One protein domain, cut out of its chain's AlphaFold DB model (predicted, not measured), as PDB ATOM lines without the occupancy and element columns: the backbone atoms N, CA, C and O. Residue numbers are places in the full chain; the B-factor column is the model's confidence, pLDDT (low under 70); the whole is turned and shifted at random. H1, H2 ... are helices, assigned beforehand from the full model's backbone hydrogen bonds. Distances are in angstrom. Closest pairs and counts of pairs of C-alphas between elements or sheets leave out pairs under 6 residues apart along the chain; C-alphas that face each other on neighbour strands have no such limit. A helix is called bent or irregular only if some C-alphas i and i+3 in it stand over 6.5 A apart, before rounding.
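Overview. This is residues 501 to 646 of the 1000 residues of a protein of Blastococcus saxobsidens (strain DD2) (UniProt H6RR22). Picture five long helices laid side by side in one flat bundle: H1, H4, H6 and H5 make a ring of four in which each touches the next, and H2, the longest, covers the side formed by H1 and H4. The short helix H3 lies at one end of the bundle, where the chain turns from H2 into H4, and on the side away from H2 the long link of residues 613 to 625 loops from the end of H5 to the beginning of H6 near the other end of the bundle. H1 and H4 run one way along the long axis; H2, H5 and H6 run back. The printed part has 146 residues with six named helices, H1 to H6 in that order, and no named strand; its class is all helix. It is compact, with a radius of gyration of the C-alphas of 15.4 A, and its outline of 51 by 33 by 18 A is only just flat.

Along the chain. Start at C-alpha 526, at (42.777, -16.692, -16.479), where H2 begins; its residues 526 to 551 run 37.6 A to C-alpha 551 at (7.089, -9.083, -7.406). Before it in the chain, H1 holds residues 504 to 522 and is 27.3 A long. After it come H3, residues 557 to 563 and 10.1 A long, and H4, residues 565 to 586 and 32.3 A long. H5 holds residues 594 to 612 over 28.4 A. Last is H6, residues 626 to 645, 30.4 A long, which ends at C-alpha 645 at (13.474, -16.145, 3.689). H6 is irregular: C-alphas 627 and 630 are 7.1 A apart, and its line is a rough one.

Arrangement. H1, H2, H4, H5 and H6 form a bundle, long helices set side by side, and the helix packing is mostly aligned. Begin at H2: it touches H1 at a shallow tilt of 22 degrees, opposite ways, and the two are a helical hairpin; look at Ala 513 and Asn 536, whose C-alphas are the closest at 4.6 A. With residues 536 to 547 alone H2 also touches H4, on residues 565 to 575 of H4 alone; the closest C-alphas, of Leu 540 and Glu 572, are 7.2 A apart. H1 and H4 touch and run the same way, with the C-alphas of Ala 521 and Val 582 closest at 6.4 A. Move on from H1 to H5, which touches it, opposite ways at a shallow tilt of 2 degrees; the closest C-alphas are those of Asp 515 and Arg 601, 5.5 A apart. H4 touches H6, opposite ways at a shallow tilt of 10 degrees, with 5.0 A between the closest C-alphas, of Ala 581 and Val 627. H5 and H6 touch and run the same way, closest at the C-alphas of Leu 607 and Arg 639, 6.3 A apart. H1 and H6 are apart, and H4 and H5 are apart too. H3 touches H2 at residues 547 to 551 of H2 alone, at a steep tilt of 50 degrees; the C-alphas of Leu 551 and Ser 558 are closest at 4.2 A. H3 and H4 meet only through their link. In H2, H3 and H4 every O i to N i+4 pair is within hydrogen-bond range; in H1 it is 14 of 15, in H5 12 of 15 and in H6 14 of 16.

Size, cuts and confidence. Find the two C-alphas farthest apart at Pro 554 and Gly 588, 51.4 A from each other. The printed part has no cut. The link from H5 to H6 is long, with 13 residues; that from H4 to H5 is short, and the other three are tight. The mean pLDDT of the printed part is 76.3, and 40 residues are under 70, among them residues 551 to 560 and 611 to 620.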
ATOM      1  N   ALA A 501       5.413 -20.863  -7.973       51.94
ATOM      2  CA  ALA A 501       6.618 -20.541  -8.739       51.94
ATOM      3  C   ALA A 501       7.816 -20.163  -7.849       51.94
ATOM      4  O   ALA A 501       7.950 -18.995  -7.471       51.94
ATOM      5  N   PRO A 502       8.652 -21.144  -7.475       59.34
ATOM      6  CA  PRO A 502       9.712 -20.891  -6.534       59.34
ATOM      7  C   PRO A 502      10.839 -20.207  -7.293       59.34
ATOM      8  O   PRO A 502      11.131 -20.571  -8.433       59.34
ATOM      9  N   LEU A 503      11.496 -19.242  -6.662       69.12
ATOM     10  CA  LEU A 503      12.758 -18.710  -7.169       69.12
ATOM     11  C   LEU A 503      13.866 -19.787  -7.186       69.12
ATOM     12  O   LEU A 503      14.940 -19.541  -7.714       69.12
ATOM     13  N   ASP A 504      13.595 -20.963  -6.609       73.25
ATOM     14  CA  ASP A 504      14.526 -22.046  -6.304       73.25
ATOM     15  C   ASP A 504      15.380 -22.493  -7.494       73.25
ATOM     16  O   ASP A 504      16.563 -22.753  -7.308       73.25
ATOM     17  N   GLU A 505      14.826 -22.594  -8.710       75.56
ATOM     18  CA  GLU A 505      15.607 -23.029  -9.883       75.56
ATOM     19  C   GLU A 505      16.619 -21.964 -10.311       75.56
ATOM     20  O   GLU A 505      17.801 -22.271 -10.453       75.56
ATOM     21  N   ALA A 506      16.191 -20.705 -10.437       78.69
ATOM     22  CA  ALA A 506      17.094 -19.604 -10.765       78.69
ATOM     23  C   ALA A 506      18.093 -19.324  -9.632       78.69
ATOM     24  O   ALA A 506      19.249 -18.990  -9.889       78.69
ATOM     25  N   LEU A 507      17.664 -19.483  -8.376       84.00
ATOM     26  CA  LEU A 507      18.516 -19.339  -7.201       84.00
ATOM     27  C   LEU A 507      19.581 -20.433  -7.176       84.00
ATOM     28  O   LEU A 507      20.754 -20.128  -6.985       84.00
ATOM     29  N   ARG A 508      19.197 -21.689  -7.429       86.06
ATOM     30  CA  ARG A 508      20.135 -22.802  -7.579       86.06
ATOM     31  C   ARG A 508      21.147 -22.516  -8.677       86.06
ATOM     32  O   ARG A 508      22.343 -22.666  -8.452       86.06
ATOM     33  N   ASP A 509      20.685 -22.107  -9.854       83.50
ATOM     34  CA  ASP A 509      21.572 -21.855 -10.988       83.50
ATOM     35  C   ASP A 509      22.562 -20.715 -10.677       83.50
ATOM     36  O   ASP A 509      23.736 -20.806 -11.040       83.50
ATOM     37  N   ALA A 510      22.133 -19.686  -9.933       87.31
ATOM     38  CA  ALA A 510      23.007 -18.630  -9.426       87.31
ATOM     39  C   ALA A 510      24.011 -19.134  -8.374       87.31
ATOM     40  O   ALA A 510      25.198 -18.833  -8.477       87.31
ATOM     41  N   VAL A 511      23.577 -19.947  -7.408       90.62
ATOM     42  CA  VAL A 511      24.446 -20.546  -6.377       90.62
ATOM     43  C   VAL A 511      25.509 -21.457  -7.000       90.62
ATOM     44  O   VAL A 511      26.689 -21.359  -6.660       90.62
ATOM     45  N   LEU A 512      25.129 -22.305  -7.960       90.00
ATOM     46  CA  LEU A 512      26.060 -23.179  -8.682       90.00
ATOM     47  C   LEU A 512      27.044 -22.378  -9.542       90.00
ATOM     48  O   LEU A 512      28.223 -22.729  -9.633       90.00
ATOM     49  N   ALA A 513      26.586 -21.290 -10.167       87.00
ATOM     50  CA  ALA A 513      27.462 -20.407 -10.924       87.00
ATOM     51  C   ALA A 513      28.452 -19.652 -10.017       87.00
ATOM     52  O   ALA A 513      29.600 -19.449 -10.425       87.00
ATOM     53  N   LEU A 514      28.044 -19.300  -8.794       91.75
ATOM     54  CA  LEU A 514      28.903 -18.693  -7.780       91.75
ATOM     55  C   LEU A 514      29.956 -19.683  -7.254       91.75
ATOM     56  O   LEU A 514      31.128 -19.320  -7.208       91.75
ATOM     57  N   ASP A 515      29.596 -20.941  -6.949       93.88
ATOM     58  CA  ASP A 515      30.572 -21.994  -6.580       93.88
ATOM     59  C   ASP A 515      31.629 -22.182  -7.674       93.88
ATOM     60  O   ASP A 515      32.830 -22.182  -7.393       93.88
ATOM     61  N   ALA A 516      31.193 -22.280  -8.934       89.69
ATOM     62  CA  ALA A 516      32.097 -22.424 -10.069       89.69
ATOM     63  C   ALA A 516      32.998 -21.192 -10.264       89.69
ATOM     64  O   ALA A 516      34.123 -21.317 -10.756       89.69
ATOM     65  N   PHE A 517      32.518 -19.997  -9.906       89.38
ATOM     66  CA  PHE A 517      33.319 -18.779  -9.954       89.38
ATOM     67  C   PHE A 517      34.367 -18.733  -8.844       89.38
ATOM     68  O   PHE A 517      35.519 -18.439  -9.152       89.38
ATOM     69  N   VAL A 518      34.006 -19.082  -7.607       92.00
ATOM     70  CA  VAL A 518      34.953 -19.179  -6.483       92.00
ATOM     71  C   VAL A 518      36.058 -20.193  -6.781       92.00
ATOM     72  O   VAL A 518      37.226 -19.906  -6.541       92.00
ATOM     73  N   ASP A 519      35.725 -21.340  -7.378       92.12
ATOM     74  CA  ASP A 519      36.721 -22.326  -7.808       92.12
ATOM     75  C   ASP A 519      37.697 -21.722  -8.829       92.12
ATOM     76  O   ASP A 519      38.888 -21.558  -8.572       92.12
ATOM     77  N   ALA A 520      37.174 -21.251  -9.964       87.25
ATOM     78  CA  ALA A 520      37.994 -20.699 -11.036       87.25
ATOM     79  C   ALA A 520      38.747 -19.406 -10.645       87.25
ATOM     80  O   ALA A 520      39.703 -19.009 -11.321       87.25
ATOM     81  N   ALA A 521      38.316 -18.715  -9.587       85.50
ATOM     82  CA  ALA A 521      38.986 -17.542  -9.039       85.50
ATOM     83  C   ALA A 521      40.363 -17.884  -8.457       85.50
ATOM     84  O   ALA A 521      41.316 -17.152  -8.737       85.50
ATOM     85  N   PHE A 522      40.470 -19.004  -7.736       86.88
ATOM     86  CA  PHE A 522      41.654 -19.348  -6.942       86.88
ATOM     87  C   PHE A 522      42.386 -20.613  -7.412       86.88
ATOM     88  O   PHE A 522      43.576 -20.738  -7.151       86.88
ATOM     89  N   THR A 523      41.729 -21.509  -8.154       83.81
ATOM     90  CA  THR A 523      42.344 -22.734  -8.708       83.81
ATOM     91  C   THR A 523      42.485 -22.690 -10.233       83.81
ATOM     92  O   THR A 523      43.383 -23.310 -10.797       83.81
ATOM     93  N   GLY A 524      41.617 -21.931 -10.910       78.94
ATOM     94  CA  GLY A 524      41.509 -21.921 -12.371       78.94
ATOM     95  C   GLY A 524      42.408 -20.918 -13.097       78.94
ATOM     96  O   GLY A 524      42.808 -19.866 -12.574       78.94
ATOM     97  N   GLY A 525      42.654 -21.207 -14.378       76.19
ATOM     98  CA  GLY A 525      43.416 -20.333 -15.271       76.19
ATOM     99  C   GLY A 525      42.684 -19.017 -15.613       76.19
ATOM    100  O   GLY A 525      41.466 -18.897 -15.442       76.19
ATOM    101  N   PRO A 526      43.373 -18.003 -16.180       66.69
ATOM    102  CA  PRO A 526      42.777 -16.692 -16.479       66.69
ATOM    103  C   PRO A 526      41.543 -16.744 -17.398       66.69
ATOM    104  O   PRO A 526      40.650 -15.898 -17.309       66.69
ATOM    105  N   VAL A 527      41.494 -17.719 -18.309       61.72
ATOM    106  CA  VAL A 527      40.378 -17.924 -19.248       61.72
ATOM    107  C   VAL A 527      39.166 -18.530 -18.540       61.72
ATOM    108  O   VAL A 527      38.051 -18.023 -18.698       61.72
ATOM    109  N   GLU A 528      39.377 -19.561 -17.725       69.31
ATOM    110  CA  GLU A 528      38.330 -20.222 -16.944       69.31
ATOM    111  C   GLU A 528      37.694 -19.259 -15.950       69.31
ATOM    112  O   GLU A 528      36.469 -19.150 -15.909       69.31
ATOM    113  N   ARG A 529      38.514 -18.454 -15.265       74.94
ATOM    114  CA  ARG A 529      38.062 -17.407 -14.343       74.94
ATOM    115  C   ARG A 529      37.138 -16.399 -15.008       74.94
ATOM    116  O   ARG A 529      36.046 -16.130 -14.512       74.94
ATOM    117  N   ARG A 530      37.525 -15.878 -16.179       67.12
ATOM    118  CA  ARG A 530      36.673 -14.966 -16.966       67.12
ATOM    119  C   ARG A 530      35.372 -15.642 -17.400       67.12
ATOM    120  O   ARG A 530      34.316 -15.013 -17.380       67.12
ATOM    121  N   ARG A 531      35.421 -16.916 -17.800       67.31
ATOM    122  CA  ARG A 531      34.230 -17.680 -18.206       67.31
ATOM    123  C   ARG A 531      33.290 -17.953 -17.029       67.31
ATOM    124  O   ARG A 531      32.079 -17.898 -17.227       67.31
ATOM    125  N   ALA A 532      33.822 -18.253 -15.848       71.19
ATOM    126  CA  ALA A 532      33.048 -18.499 -14.637       71.19
ATOM    127  C   ALA A 532      32.438 -17.202 -14.084       71.19
ATOM    128  O   ALA A 532      31.228 -17.166 -13.882       71.19
ATOM    129  N   ARG A 533      33.209 -16.101 -14.021       72.50
ATOM    130  CA  ARG A 533      32.703 -14.753 -13.679       72.50
ATOM    131  C   ARG A 533      31.498 -14.387 -14.543       72.50
ATOM    132  O   ARG A 533      30.428 -14.080 -14.033       72.50
ATOM    133  N   ARG A 534      31.633 -14.498 -15.871       67.06
ATOM    134  CA  ARG A 534      30.537 -14.195 -16.810       67.06
ATOM    135  C   ARG A 534      29.307 -15.076 -16.601       67.06
ATOM    136  O   ARG A 534      28.196 -14.590 -16.772       67.06
ATOM    137  N   ARG A 535      29.486 -16.361 -16.278       70.81
ATOM    138  CA  ARG A 535      28.363 -17.261 -15.973       70.81
ATOM    139  C   ARG A 535      27.657 -16.854 -14.679       70.81
ATOM    140  O   ARG A 535      26.433 -16.805 -14.691       70.81
ATOM    141  N   ASN A 536      28.406 -16.485 -13.639       79.94
ATOM    142  CA  ASN A 536      27.855 -16.021 -12.366       79.94
ATOM    143  C   ASN A 536      26.995 -14.760 -12.526       79.94
ATOM    144  O   ASN A 536      25.811 -14.784 -12.210       79.94
ATOM    145  N   TYR A 537      27.544 -13.694 -13.121       68.25
ATOM    146  CA  TYR A 537      26.781 -12.456 -13.332       68.25
ATOM    147  C   TYR A 537      25.537 -12.678 -14.205       68.25
ATOM    148  O   TYR A 537      24.480 -12.138 -13.904       68.25
ATOM    149  N   ARG A 538      25.608 -13.531 -15.243       69.50
ATOM    150  CA  ARG A 538      24.418 -13.885 -16.042       69.50
ATOM    151  C   ARG A 538      23.343 -14.586 -15.215       69.50
ATOM    152  O   ARG A 538      22.172 -14.267 -15.383       69.50
ATOM    153  N   ALA A 539      23.730 -15.537 -14.367       72.69
ATOM    154  CA  ALA A 539      22.793 -16.258 -13.513       72.69
ATOM    155  C   ALA A 539      22.151 -15.326 -12.469       72.69
ATOM    156  O   ALA A 539      20.946 -15.400 -12.254       72.69
ATOM    157  N   LEU A 540      22.916 -14.381 -11.905       71.12
ATOM    158  CA  LEU A 540      22.397 -13.340 -11.009       71.12
ATOM    159  C   LEU A 540      21.415 -12.394 -11.719       71.12
ATOM    160  O   LEU A 540      20.337 -12.125 -11.194       71.12
ATOM    161  N   THR A 541      21.729 -11.948 -12.939       65.75
ATOM    162  CA  THR A 541      20.802 -11.127 -13.737       65.75
ATOM    163  C   THR A 541      19.518 -11.886 -14.083       65.75
ATOM    164  O   THR A 541      18.427 -11.312 -14.051       65.75
ATOM    165  N   GLU A 542      19.613 -13.179 -14.406       70.88
ATOM    166  CA  GLU A 542      18.438 -14.023 -14.655       70.88
ATOM    167  C   GLU A 542      17.587 -14.168 -13.384       70.88
ATOM    168  O   GLU A 542      16.374 -13.962 -13.424       70.88
ATOM    169  N   LEU A 543      18.224 -14.411 -12.236       76.31
ATOM    170  CA  LEU A 543      17.575 -14.472 -10.928       76.31
ATOM    171  C   LEU A 543      16.833 -13.170 -10.579       76.31
ATOM    172  O   LEU A 543      15.667 -13.215 -10.183       76.31
ATOM    173  N   GLN A 544      17.459 -12.008 -10.790       70.69
ATOM    174  CA  GLN A 544      16.819 -10.696 -10.627       70.69
ATOM    175  C   GLN A 544      15.643 -10.494 -11.583       70.69
ATOM    176  O   GLN A 544      14.592  -9.992 -11.184       70.69
ATOM    177  N   THR A 545      15.799 -10.904 -12.842       62.66
ATOM    178  CA  THR A 545      14.737 -10.796 -13.849       62.66
ATOM    179  C   THR A 545      13.522 -11.626 -13.434       62.66
ATOM    180  O   THR A 545      12.382 -11.159 -13.523       62.66
ATOM    181  N   GLN A 546      13.743 -12.842 -12.930       72.44
ATOM    182  CA  GLN A 546      12.668 -13.681 -12.412       72.44
ATOM    183  C   GLN A 546      12.041 -13.090 -11.149       72.44
ATOM    184  O   GLN A 546      10.817 -13.042 -11.060       72.44
ATOM    185  N   LEU A 547      12.841 -12.569 -10.217       72.31
ATOM    186  CA  LEU A 547      12.355 -11.892  -9.015       72.31
ATOM    187  C   LEU A 547      11.416 -10.729  -9.353       72.31
ATOM    188  O   LEU A 547      10.303 -10.682  -8.833       72.31
ATOM    189  N   GLN A 548      11.824  -9.828 -10.251       66.69
ATOM    190  CA  GLN A 548      10.997  -8.690 -10.662       66.69
ATOM    191  C   GLN A 548       9.660  -9.141 -11.258       66.69
ATOM    192  O   GLN A 548       8.612  -8.614 -10.891       66.69
ATOM    193  N   ARG A 549       9.661 -10.183 -12.101       66.25
ATOM    194  CA  ARG A 549       8.419 -10.753 -12.652       66.25
ATOM    195  C   ARG A 549       7.481 -11.292 -11.571       66.25
ATOM    196  O   ARG A 549       6.269 -11.217 -11.737       66.25
ATOM    197  N   ARG A 550       8.021 -11.854 -10.485       72.44
ATOM    198  CA  ARG A 550       7.230 -12.400  -9.368       72.44
ATOM    199  C   ARG A 550       6.773 -11.331  -8.374       72.44
ATOM    200  O   ARG A 550       5.726 -11.511  -7.761       72.44
ATOM    201  N   LEU A 551       7.510 -10.230  -8.222       65.19
ATOM    202  CA  LEU A 551       7.089  -9.083  -7.406       65.19
ATOM    203  C   LEU A 551       5.821  -8.413  -7.959       65.19
ATOM    204  O   LEU A 551       4.995  -7.968  -7.167       65.19
ATOM    205  N   ALA A 552       5.630  -8.456  -9.280       59.81
ATOM    206  CA  ALA A 552       4.432  -7.954  -9.954       59.81
ATOM    207  C   ALA A 552       3.187  -8.863  -9.815       59.81
ATOM    208  O   ALA A 552       2.105  -8.508 -10.289       59.81
ATOM    209  N   GLU A 553       3.313 -10.049  -9.206       66.75
ATOM    210  CA  GLU A 553       2.190 -10.965  -8.955       66.75
ATOM    211  C   GLU A 553       1.494 -10.650  -7.616       66.75
ATOM    212  O   GLU A 553       2.143 -10.246  -6.647       66.75
ATOM    213  N   PRO A 554       0.178 -10.879  -7.476       59.94
ATOM    214  CA  PRO A 554      -0.503 -10.658  -6.204       59.94
ATOM    215  C   PRO A 554       0.004 -11.616  -5.096       59.94
ATOM    216  O   PRO A 554       0.585 -12.675  -5.374       59.94
ATOM    217  N   PRO A 555      -0.206 -11.279  -3.808       52.03
ATOM    218  CA  PRO A 555       0.136 -12.142  -2.682       52.03
ATOM    219  C   PRO A 555      -0.543 -13.513  -2.819       52.03
ATOM    220  O   PRO A 555      -1.677 -13.577  -3.283       52.03
ATOM    221  N   PRO A 556       0.094 -14.623  -2.410       57.25
ATOM    222  CA  PRO A 556       1.321 -14.696  -1.615       57.25
ATOM    223  C   PRO A 556       2.627 -14.645  -2.431       57.25
ATOM    224  O   PRO A 556       3.699 -14.723  -1.835       57.25
ATOM    225  N   ILE A 557       2.573 -14.544  -3.765       64.12
ATOM    226  CA  ILE A 557       3.755 -14.688  -4.635       64.12
ATOM    227  C   ILE A 557       4.701 -13.502  -4.465       64.12
ATOM    228  O   ILE A 557       5.864 -13.721  -4.140       64.12
ATOM    229  N   SER A 558       4.209 -12.265  -4.583       62.62
ATOM    230  CA  SER A 558       5.024 -11.063  -4.347       62.62
ATOM    231  C   SER A 558       5.586 -11.003  -2.938       62.62
ATOM    232  O   SER A 558       6.735 -10.622  -2.756       62.62
ATOM    233  N   THR A 559       4.818 -11.421  -1.928       64.44
ATOM    234  CA  THR A 559       5.284 -11.425  -0.533       64.44
ATOM    235  C   THR A 559       6.406 -12.436  -0.313       64.44
ATOM    236  O   THR A 559       7.377 -12.131   0.374       64.44
ATOM    237  N   ARG A 560       6.301 -13.628  -0.915       68.75
ATOM    238  CA  ARG A 560       7.376 -14.629  -0.882       68.75
ATOM    239  C   ARG A 560       8.576 -14.181  -1.705       68.75
ATOM    240  O   ARG A 560       9.690 -14.296  -1.223       68.75
ATOM    241  N   ALA A 561       8.363 -13.635  -2.901       70.44
ATOM    242  CA  ALA A 561       9.423 -13.100  -3.751       70.44
ATOM    243  C   ALA A 561      10.184 -11.969  -3.042       70.44
ATOM    244  O   ALA A 561      11.406 -11.993  -2.998       70.44
ATOM    245  N   ALA A 562       9.482 -11.038  -2.393       69.81
ATOM    246  CA  ALA A 562      10.090  -9.940  -1.643       69.81
ATOM    247  C   ALA A 562      11.014 -10.418  -0.512       69.81
ATOM    248  O   ALA A 562      12.017  -9.761  -0.242       69.81
ATOM    249  N   ALA A 563      10.732 -11.573   0.104       73.31
ATOM    250  CA  ALA A 563      11.608 -12.161   1.118       73.31
ATOM    251  C   ALA A 563      12.983 -12.572   0.556       73.31
ATOM    252  O   ALA A 563      13.963 -12.576   1.293       73.31
ATOM    253  N   TRP A 564      13.081 -12.852  -0.748       77.81
ATOM    254  CA  TRP A 564      14.332 -13.215  -1.423       77.81
ATOM    255  C   TRP A 564      15.160 -12.011  -1.886       77.81
ATOM    256  O   TRP A 564      16.312 -12.187  -2.276       77.81
ATOM    257  N   TRP A 565      14.621 -10.787  -1.829       76.06
ATOM    258  CA  TRP A 565      15.351  -9.589  -2.257       76.06
ATOM    259  C   TRP A 565      16.693  -9.413  -1.523       76.06
ATOM    260  O   TRP A 565      17.713  -9.255  -2.198       76.06
ATOM    261  N   PRO A 566      16.757  -9.506  -0.177       78.06
ATOM    262  CA  PRO A 566      18.024  -9.389   0.541       78.06
ATOM    263  C   PRO A 566      19.019 -10.495   0.177       78.06
ATOM    264  O   PRO A 566      20.209 -10.222   0.079       78.06
ATOM    265  N   VAL A 567      18.544 -11.722  -0.069       84.12
ATOM    266  CA  VAL A 567      19.392 -12.860  -0.462       84.12
ATOM    267  C   VAL A 567      20.105 -12.573  -1.780       84.12
ATOM    268  O   VAL A 567      21.301 -12.814  -1.897       84.12
ATOM    269  N   ILE A 568      19.394 -12.030  -2.767       81.56
ATOM    270  CA  ILE A 568      19.961 -11.748  -4.092       81.56
ATOM    271  C   ILE A 568      21.023 -10.657  -4.006       81.56
ATOM    272  O   ILE A 568      22.126 -10.855  -4.505       81.56
ATOM    273  N   VAL A 569      20.725  -9.562  -3.301       72.75
ATOM    274  CA  VAL A 569      21.705  -8.496  -3.030       72.75
ATOM    275  C   VAL A 569      22.945  -9.067  -2.339       72.75
ATOM    276  O   VAL A 569      24.072  -8.677  -2.634       72.75
ATOM    277  N   GLN A 570      22.752 -10.025  -1.435       85.62
ATOM    278  CA  GLN A 570      23.845 -10.655  -0.713       85.62
ATOM    279  C   GLN A 570      24.698 -11.584  -1.598       85.62
ATOM    280  O   GLN A 570      25.923 -11.609  -1.467       85.62
ATOM    281  N   LEU A 571      24.089 -12.308  -2.540       85.38
ATOM    282  CA  LEU A 571      24.819 -13.098  -3.540       85.38
ATOM    283  C   LEU A 571      25.625 -12.207  -4.500       85.38
ATOM    284  O   LEU A 571      26.743 -12.570  -4.869       85.38
ATOM    285  N   GLU A 572      25.105 -11.031  -4.862       75.31
ATOM    286  CA  GLU A 572      25.843 -10.033  -5.651       75.31
ATOM    287  C   GLU A 572      27.070  -9.520  -4.900       75.31
ATOM    288  O   GLU A 572      28.183  -9.598  -5.419       75.31
ATOM    289  N   ARG A 573      26.895  -9.109  -3.637       72.69
ATOM    290  CA  ARG A 573      28.012  -8.692  -2.775       72.69
ATOM    291  C   ARG A 573      29.063  -9.782  -2.614       72.69
ATOM    292  O   ARG A 573      30.254  -9.491  -2.635       72.69
ATOM    293  N   THR A 574      28.639 -11.042  -2.526       85.06
ATOM    294  CA  THR A 574      29.565 -12.180  -2.482       85.06
ATOM    295  C   THR A 574      30.382 -12.281  -3.776       85.06
ATOM    296  O   THR A 574      31.594 -12.469  -3.724       85.06
ATOM    297  N   SER A 575      29.756 -12.114  -4.948       80.38
ATOM    298  CA  SER A 575      30.462 -12.093  -6.242       80.38
ATOM    299  C   SER A 575      31.473 -10.945  -6.347       80.38
ATOM    300  O   SER A 575      32.567 -11.123  -6.897       80.38
ATOM    301  N   ASP A 576      31.115  -9.774  -5.827       71.00
ATOM    302  CA  ASP A 576      31.983  -8.599  -5.824       71.00
ATOM    303  C   ASP A 576      33.171  -8.804  -4.874       71.00
ATOM    304  O   ASP A 576      34.312  -8.623  -5.296       71.00
ATOM    305  N   ALA A 577      32.940  -9.326  -3.666       76.81
ATOM    306  CA  ALA A 577      33.997  -9.677  -2.715       76.81
ATOM    307  C   ALA A 577      34.986 -10.712  -3.282       76.81
ATOM    308  O   ALA A 577      36.195 -10.594  -3.089       76.81
ATOM    309  N   VAL A 578      34.505 -11.714  -4.032       81.81
ATOM    310  CA  VAL A 578      35.380 -12.678  -4.730       81.81
ATOM    311  C   VAL A 578      36.225 -11.974  -5.791       81.81
ATOM    312  O   VAL A 578      37.403 -12.286  -5.965       81.81
ATOM    313  N   THR A 579      35.647 -11.006  -6.500       75.88
ATOM    314  CA  THR A 579      36.371 -10.226  -7.510       75.88
ATOM    315  C   THR A 579      37.440  -9.343  -6.860       75.88
ATOM    316  O   THR A 579      38.571  -9.315  -7.345       75.88
ATOM    317  N   GLU A 580      37.126  -8.691  -5.740       69.94
ATOM    318  CA  GLU A 580      38.081  -7.912  -4.945       69.94
ATOM    319  C   GLU A 580      39.231  -8.778  -4.419       69.94
ATOM    320  O   GLU A 580      40.393  -8.413  -4.594       69.94
ATOM    321  N   ALA A 581      38.939  -9.968  -3.884       78.12
ATOM    322  CA  ALA A 581      39.954 -10.915  -3.422       78.12
ATOM    323  C   ALA A 581      40.910 -11.345  -4.554       78.12
ATOM    324  O   ALA A 581      42.129 -11.406  -4.371       78.12
ATOM    325  N   VAL A 582      40.385 -11.580  -5.764       78.94
ATOM    326  CA  VAL A 582      41.203 -11.880  -6.954       78.94
ATOM    327  C   VAL A 582      42.099 -10.701  -7.341       78.94
ATOM    328  O   VAL A 582      43.235 -10.914  -7.773       78.94
ATOM    329  N   ILE A 583      41.603  -9.466  -7.225       70.88
ATOM    330  CA  ILE A 583      42.380  -8.254  -7.517       70.88
ATOM    331  C   ILE A 583      43.490  -8.077  -6.478       70.88
ATOM    332  O   ILE A 583      44.631  -7.847  -6.872       70.88
ATOM    333  N   ALA A 584      43.189  -8.257  -5.190       70.38
ATOM    334  CA  ALA A 584      44.160  -8.178  -4.099       70.38
ATOM    335  C   ALA A 584      45.297  -9.198  -4.275       70.38
ATOM    336  O   ALA A 584      46.468  -8.825  -4.276       70.38
ATOM    337  N   THR A 585      44.958 -10.457  -4.583       79.56
ATOM    338  CA  THR A 585      45.951 -11.517  -4.857       79.56
ATOM    339  C   THR A 585      46.850 -11.160  -6.054       79.56
ATOM    340  O   THR A 585      48.047 -11.424  -6.063       79.56
ATOM    341  N   ARG A 586      46.297 -10.511  -7.092       72.00
ATOM    342  CA  ARG A 586      47.089 -10.003  -8.232       72.00
ATOM    343  C   ARG A 586      47.928  -8.772  -7.892       72.00
ATOM    344  O   ARG A 586      48.905  -8.514  -8.589       72.00
ATOM    345  N   GLY A 587      47.526  -8.014  -6.877       68.06
ATOM    346  CA  GLY A 587      48.236  -6.856  -6.343       68.06
ATOM    347  C   GLY A 587      49.437  -7.214  -5.467       68.06
ATOM    348  O   GLY A 587      50.135  -6.303  -5.037       68.06
ATOM    349  N   GLY A 588      49.698  -8.508  -5.240       73.25
ATOM    350  CA  GLY A 588      50.842  -9.001  -4.467       73.25
ATOM    351  C   GLY A 588      50.483  -9.595  -3.104       73.25
ATOM    352  O   GLY A 588      51.384 -10.035  -2.397       73.25
ATOM    353  N   GLU A 589      49.199  -9.637  -2.734       78.38
ATOM    354  CA  GLU A 589      48.757 -10.321  -1.514       78.38
ATOM    355  C   GLU A 589      48.928 -11.852  -1.624       78.38
ATOM    356  O   GLU A 589      48.801 -12.404  -2.725       78.38
ATOM    357  N   PRO A 590      49.184 -12.559  -0.504       81.56
ATOM    358  CA  PRO A 590      49.359 -14.008  -0.496       81.56
ATOM    359  C   PRO A 590      48.155 -14.751  -1.084       81.56
ATOM    360  O   PRO A 590      46.999 -14.410  -0.821       81.56
ATOM    361  N   ALA A 591      48.427 -15.801  -1.862       80.50
ATOM    362  CA  ALA A 591      47.377 -16.671  -2.375       80.50
ATOM    363  C   ALA A 591      46.650 -17.376  -1.212       80.50
ATOM    364  O   ALA A 591      47.302 -17.806  -0.258       80.50
ATOM    365  N   PRO A 592      45.316 -17.511  -1.280       86.38
ATOM    366  CA  PRO A 592      44.553 -18.103  -0.193       86.38
ATOM    367  C   PRO A 592      44.750 -19.617  -0.086       86.38
ATOM    368  O   PRO A 592      44.962 -20.303  -1.089       86.38
ATOM    369  N   ASP A 593      44.608 -20.136   1.134       87.25
ATOM    370  CA  ASP A 593      44.690 -21.567   1.426       87.25
ATOM    371  C   ASP A 593      43.591 -22.358   0.671       87.25
ATOM    372  O   ASP A 593      42.394 -22.081   0.845       87.25
ATOM    373  N   PRO A 594      43.954 -23.371  -0.146       86.06
ATOM    374  CA  PRO A 594      42.998 -24.242  -0.828       86.06
ATOM    375  C   PRO A 594      41.965 -24.897   0.101       86.06
ATOM    376  O   PRO A 594      40.826 -25.125  -0.319       86.06
ATOM    377  N   ALA A 595      42.321 -25.184   1.358       84.94
ATOM    378  CA  ALA A 595      41.392 -25.751   2.330       84.94
ATOM    379  C   ALA A 595      40.285 -24.749   2.702       84.94
ATOM    380  O   ALA A 595      39.104 -25.109   2.701       84.94
ATOM    381  N   GLN A 596      40.635 -23.475   2.918       88.00
ATOM    382  CA  GLN A 596      39.662 -22.403   3.168       88.00
ATOM    383  C   GLN A 596      38.737 -22.188   1.959       88.00
ATOM    384  O   GLN A 596      37.521 -22.040   2.124       88.00
ATOM    385  N   VAL A 597      39.272 -22.266   0.732       88.69
ATOM    386  CA  VAL A 597      38.470 -22.208  -0.506       88.69
ATOM    387  C   VAL A 597      37.467 -23.368  -0.571       88.69
ATOM    388  O   VAL A 597      36.297 -23.160  -0.903       88.69
ATOM    389  N   ALA A 598      37.879 -24.591  -0.221       87.31
ATOM    390  CA  ALA A 598      36.996 -25.759  -0.218       87.31
ATOM    391  C   ALA A 598      35.857 -25.647   0.815       87.31
ATOM    392  O   ALA A 598      34.724 -26.049   0.527       87.31
ATOM    393  N   VAL A 599      36.132 -25.071   1.991       88.50
ATOM    394  CA  VAL A 599      35.128 -24.799   3.034       88.50
ATOM    395  C   VAL A 599      34.087 -23.788   2.541       88.50
ATOM    396  O   VAL A 599      32.887 -24.063   2.605       88.50
ATOM    397  N   LEU A 600      34.533 -22.671   1.962       89.12
ATOM    398  CA  LEU A 600      33.673 -21.643   1.360       89.12
ATOM    399  C   LEU A 600      32.758 -22.213   0.270       89.12
ATOM    400  O   LEU A 600      31.548 -21.987   0.275       89.12
ATOM    401  N   ARG A 601      33.314 -23.020  -0.637       91.88
ATOM    402  CA  ARG A 601      32.554 -23.704  -1.693       91.88
ATOM    403  C   ARG A 601      31.479 -24.632  -1.139       91.88
ATOM    404  O   ARG A 601      30.343 -24.632  -1.613       91.88
ATOM    405  N   ARG A 602      31.813 -25.410  -0.107       89.00
ATOM    406  CA  ARG A 602      30.855 -26.299   0.560       89.00
ATOM    407  C   ARG A 602      29.724 -25.504   1.215       89.00
ATOM    408  O   ARG A 602      28.569 -25.907   1.104       89.00
ATOM    409  N   ALA A 603      30.038 -24.368   1.836       88.00
ATOM    410  CA  ALA A 603      29.046 -23.471   2.419       88.00
ATOM    411  C   ALA A 603      28.115 -22.847   1.366       88.00
ATOM    412  O   ALA A 603      26.906 -22.807   1.581       88.00
ATOM    413  N   ILE A 604      28.648 -22.431   0.211       89.75
ATOM    414  CA  ILE A 604      27.847 -21.902  -0.904       89.75
ATOM    415  C   ILE A 604      26.886 -22.971  -1.434       89.75
ATOM    416  O   ILE A 604      25.702 -22.693  -1.586       89.75
ATOM    417  N   ARG A 605      27.344 -24.212  -1.655       87.50
ATOM    418  CA  ARG A 605      26.467 -25.299  -2.139       87.50
ATOM    419  C   ARG A 605      25.346 -25.645  -1.160       87.50
ATOM    420  O   ARG A 605      24.230 -25.900  -1.600       87.50
ATOM    421  N   ARG A 606      25.613 -25.588   0.152       84.56
ATOM    422  CA  ARG A 606      24.586 -25.808   1.186       84.56
ATOM    423  C   ARG A 606      23.430 -24.804   1.114       84.56
ATOM    424  O   ARG A 606      22.337 -25.148   1.545       84.56
ATOM    425  N   LEU A 607      23.620 -23.614   0.528       83.12
ATOM    426  CA  LEU A 607      22.521 -22.663   0.313       83.12
ATOM    427  C   LEU A 607      21.389 -23.270  -0.534       83.12
ATOM    428  O   LEU A 607      20.232 -22.943  -0.296       83.12
ATOM    429  N   GLU A 608      21.685 -24.160  -1.493       76.56
ATOM    430  CA  GLU A 608      20.647 -24.871  -2.262       76.56
ATOM    431  C   GLU A 608      19.851 -25.840  -1.375       76.56
ATOM    432  O   GLU A 608      18.619 -25.907  -1.457       76.56
ATOM    433  N   ASP A 609      20.553 -26.581  -0.519       73.44
ATOM    434  CA  ASP A 609      19.951 -27.575   0.368       73.44
ATOM    435  C   ASP A 609      19.062 -26.909   1.426       73.44
ATOM    436  O   ASP A 609      17.938 -27.369   1.654       73.44
ATOM    437  N   ASP A 610      19.514 -25.780   1.986       72.62
ATOM    438  CA  ASP A 610      18.788 -24.975   2.977       72.62
ATOM    439  C   ASP A 610      17.462 -24.417   2.421       72.62
ATOM    440  O   ASP A 610      16.476 -24.295   3.154       72.62
ATOM    441  N   VAL A 611      17.399 -24.125   1.115       69.31
ATOM    442  CA  VAL A 611      16.170 -23.682   0.426       69.31
ATOM    443  C   VAL A 611      15.165 -24.832   0.298       69.31
ATOM    444  O   VAL A 611      13.959 -24.636   0.463       69.31
ATOM    445  N   ARG A 612      15.643 -26.044  -0.016       66.19
ATOM    446  CA  ARG A 612      14.796 -27.217  -0.304       66.19
ATOM    447  C   ARG A 612      14.320 -27.950   0.943       66.19
ATOM    448  O   ARG A 612      13.214 -28.499   0.962       66.19
ATOM    449  N   THR A 613      15.160 -27.980   1.965       63.59
ATOM    450  CA  THR A 613      14.962 -28.746   3.192       63.59
ATOM    451  C   THR A 613      15.578 -27.953   4.335       63.59
ATOM    452  O   THR A 613      16.775 -28.078   4.564       63.59
ATOM    453  N   PRO A 614      14.787 -27.147   5.069       59.06
ATOM    454  CA  PRO A 614      15.292 -26.425   6.230       59.06
ATOM    455  C   PRO A 614      15.821 -27.433   7.263       59.06
ATOM    456  O   PRO A 614      15.035 -28.130   7.907       59.06
ATOM    457  N   GLY A 615      17.146 -27.575   7.344       51.00
ATOM    458  CA  GLY A 615      17.836 -28.523   8.219       51.00
ATOM    459  C   GLY A 615      18.050 -27.997   9.642       51.00
ATOM    460  O   GLY A 615      17.632 -26.891   9.992       51.00
ATOM    461  N   ALA A 616      18.707 -28.811  10.477       51.47
ATOM    462  CA  ALA A 616      19.154 -28.411  11.811       51.47
ATOM    463  C   ALA A 616      20.189 -27.271  11.738       51.47
ATOM    464  O   ALA A 616      20.940 -27.152  10.773       51.47
ATOM    465  N   VAL A 617      20.182 -26.422  12.765       50.62
ATOM    466  CA  VAL A 617      20.964 -25.185  12.849       50.62
ATOM    467  C   VAL A 617      22.457 -25.506  13.005       50.62
ATOM    468  O   VAL A 617      22.854 -26.087  14.008       50.62
ATOM    469  N   ASP A 618      23.268 -25.118  12.019       55.94
ATOM    470  CA  ASP A 618      24.733 -25.066  12.114       55.94
ATOM    471  C   ASP A 618      25.139 -23.585  12.237       55.94
ATOM    472  O   ASP A 618      25.278 -22.883  11.228       55.94
ATOM    473  N   ASP A 619      25.213 -23.102  13.483       55.62
ATOM    474  CA  ASP A 619      25.514 -21.706  13.857       55.62
ATOM    475  C   ASP A 619      27.020 -21.379  13.832       55.62
ATOM    476  O   ASP A 619      27.420 -20.286  14.226       55.62
ATOM    477  N   ALA A 620      27.868 -22.294  13.353       65.50
ATOM    478  CA  ALA A 620      29.292 -22.024  13.211       65.50
ATOM    479  C   ALA A 620      29.537 -20.914  12.170       65.50
ATOM    480  O   ALA A 620      29.165 -21.050  10.992       65.50
ATOM    481  N   GLU A 621      30.170 -19.825  12.619       72.38
ATOM    482  CA  GLU A 621      30.659 -18.760  11.747       72.38
ATOM    483  C   GLU A 621      31.774 -19.286  10.835       72.38
ATOM    484  O   GLU A 621      32.646 -20.060  11.238       72.38
ATOM    485  N   LEU A 622      31.746 -18.859   9.575       79.56
ATOM    486  CA  LEU A 622      32.816 -19.122   8.623       79.56
ATOM    487  C   LEU A 622      34.001 -18.208   8.934       79.56
ATOM    488  O   LEU A 622      33.993 -17.021   8.606       79.56
ATOM    489  N   HIS A 623      35.052 -18.777   9.515       78.19
ATOM    490  CA  HIS A 623      36.327 -18.088   9.688       78.19
ATOM    491  C   HIS A 623      37.238 -18.336   8.478       78.19
ATOM    492  O   HIS A 623      37.526 -19.480   8.122       78.19
ATOM    493  N   ALA A 624      37.680 -17.253   7.837       81.88
ATOM    494  CA  ALA A 624      38.688 -17.261   6.780       81.88
ATOM    495  C   ALA A 624      39.652 -16.088   6.980       81.88
ATOM    496  O   ALA A 624      39.257 -15.038   7.494       81.88
ATOM    497  N   GLU A 625      40.899 -16.262   6.553       81.50
ATOM    498  CA  GLU A 625      41.975 -15.290   6.762       81.50
ATOM    499  C   GLU A 625      42.416 -14.635   5.442       81.50
ATOM    500  O   GLU A 625      42.057 -15.073   4.343       81.50
ATOM    501  N   GLY A 626      43.168 -13.536   5.551       84.56
ATOM    502  CA  GLY A 626      43.708 -12.804   4.403       84.56
ATOM    503  C   GLY A 626      42.630 -12.329   3.422       84.56
ATOM    504  O   GLY A 626      41.572 -11.829   3.815       84.56
ATOM    505  N   VAL A 627      42.890 -12.516   2.126       85.06
ATOM    506  CA  VAL A 627      42.009 -12.066   1.034       85.06
ATOM    507  C   VAL A 627      40.620 -12.727   1.030       85.06
ATOM    508  O   VAL A 627      39.708 -12.202   0.394       85.06
ATOM    509  N   LEU A 628      40.418 -13.851   1.737       87.75
ATOM    510  CA  LEU A 628      39.119 -14.540   1.823       87.75
ATOM    511  C   LEU A 628      38.218 -14.041   2.957       87.75
ATOM    512  O   LEU A 628      37.022 -14.340   2.942       87.75
ATOM    513  N   ALA A 629      38.735 -13.261   3.912       85.19
ATOM    514  CA  ALA A 629      37.953 -12.799   5.059       85.19
ATOM    515  C   ALA A 629      36.677 -12.012   4.666       85.19
ATOM    516  O   ALA A 629      35.618 -12.270   5.246       85.19
ATOM    517  N   PRO A 630      36.698 -11.101   3.667       81.88
ATOM    518  CA  PRO A 630      35.479 -10.460   3.171       81.88
ATOM    519  C   PRO A 630      34.502 -11.458   2.541       81.88
ATOM    520  O   PRO A 630      33.308 -11.392   2.809       81.88
ATOM    521  N   VAL A 631      35.004 -12.423   1.764       86.75
ATOM    522  CA  VAL A 631      34.175 -13.426   1.079       86.75
ATOM    523  C   VAL A 631      33.434 -14.307   2.088       86.75
ATOM    524  O   VAL A 631      32.237 -14.545   1.932       86.75
ATOM    525  N   ALA A 632      34.113 -14.749   3.150       88.38
ATOM    526  CA  ALA A 632      33.509 -15.554   4.211       88.38
ATOM    527  C   ALA A 632      32.365 -14.819   4.925       88.38
ATOM    528  O   ALA A 632      31.291 -15.397   5.105       88.38
ATOM    529  N   ARG A 633      32.543 -13.525   5.239       87.25
ATOM    530  CA  ARG A 633      31.488 -12.694   5.846       87.25
ATOM    531  C   ARG A 633      30.250 -12.588   4.960       87.25
ATOM    532  O   ARG A 633      29.130 -12.723   5.458       87.25
ATOM    533  N   GLU A 634      30.441 -12.362   3.660       87.81
ATOM    534  CA  GLU A 634      29.319 -12.230   2.729       87.81
ATOM    535  C   GLU A 634      28.567 -13.563   2.541       87.81
ATOM    536  O   GLU A 634      27.332 -13.562   2.500       87.81
ATOM    537  N   VAL A 635      29.273 -14.702   2.510       89.12
ATOM    538  CA  VAL A 635      28.654 -16.041   2.444       89.12
ATOM    539  C   VAL A 635      27.861 -16.354   3.713       89.12
ATOM    540  O   VAL A 635      26.742 -16.860   3.626       89.12
ATOM    541  N   ASP A 636      28.376 -16.013   4.893       87.50
ATOM    542  CA  ASP A 636      27.652 -16.222   6.151       87.50
ATOM    543  C   ASP A 636      26.391 -15.363   6.261       87.50
ATOM    544  O   ASP A 636      25.340 -15.828   6.719       87.50
ATOM    545  N   ALA A 637      26.454 -14.118   5.788       85.56
ATOM    546  CA  ALA A 637      25.273 -13.274   5.672       85.56
ATOM    547  C   ALA A 637      24.249 -13.863   4.684       85.56
ATOM    548  O   ALA A 637      23.054 -13.864   4.990       85.56
ATOM    549  N   ALA A 638      24.687 -14.439   3.556       86.62
ATOM    550  CA  ALA A 638      23.791 -15.118   2.616       86.62
ATOM    551  C   ALA A 638      23.096 -16.320   3.273       86.62
ATOM    552  O   ALA A 638      21.875 -16.450   3.176       86.62
ATOM    553  N   ARG A 639      23.848 -17.151   4.011       86.38
ATOM    554  CA  ARG A 639      23.320 -18.298   4.769       86.38
ATOM    555  C   ARG A 639      22.235 -17.869   5.757       86.38
ATOM    556  O   ARG A 639      21.176 -18.490   5.809       86.38
ATOM    557  N   ARG A 640      22.457 -16.787   6.514       83.00
ATOM    558  CA  ARG A 640      21.455 -16.234   7.446       83.00
ATOM    559  C   ARG A 640      20.183 -15.779   6.728       83.00
ATOM    560  O   ARG A 640      19.091 -16.176   7.122       83.00
ATOM    561  N   LEU A 641      20.321 -15.010   5.648       83.31
ATOM    562  CA  LEU A 641      19.178 -14.466   4.909       83.31
ATOM    563  C   LEU A 641      18.352 -15.552   4.204       83.31
ATOM    564  O   LEU A 641      17.127 -15.474   4.204       83.31
ATOM    565  N   VAL A 642      18.990 -16.585   3.644       80.50
ATOM    566  CA  VAL A 642      18.283 -17.731   3.037       80.50
ATOM    567  C   VAL A 642      17.428 -18.454   4.079       80.50
ATOM    568  O   VAL A 642      16.273 -18.782   3.805       80.50
ATOM    569  N   ARG A 643      17.950 -18.635   5.298       74.44
ATOM    570  CA  ARG A 643      17.200 -19.238   6.411       74.44
ATOM    571  C   ARG A 643      15.998 -18.401   6.843       74.44
ATOM    572  O   ARG A 643      14.954 -18.966   7.154       74.44
ATOM    573  N   GLU A 644      16.135 -17.077   6.867       71.69
ATOM    574  CA  GLU A 644      15.041 -16.154   7.204       71.69
ATOM    575  C   GLU A 644      13.967 -16.081   6.107       71.69
ATOM    576  O   GLU A 644      12.780 -15.935   6.404       71.69
ATOM    577  N   ALA A 645      14.371 -16.197   4.840       68.75
ATOM    578  CA  ALA A 645      13.474 -16.145   3.689       68.75
ATOM    579  C   ALA A 645      12.728 -17.471   3.432       68.75
ATOM    580  O   ALA A 645      11.653 -17.462   2.822       68.75
ATOM    581  N   ALA A 646      13.269 -18.608   3.891       64.25
ATOM    582  CA  ALA A 646      12.693 -19.929   3.663       64.25
ATOM    583  C   ALA A 646      11.288 -20.074   4.302       64.25
ATOM    584  O   ALA A 646      11.084 -19.774   5.485       64.25
TER     585      ALA A 646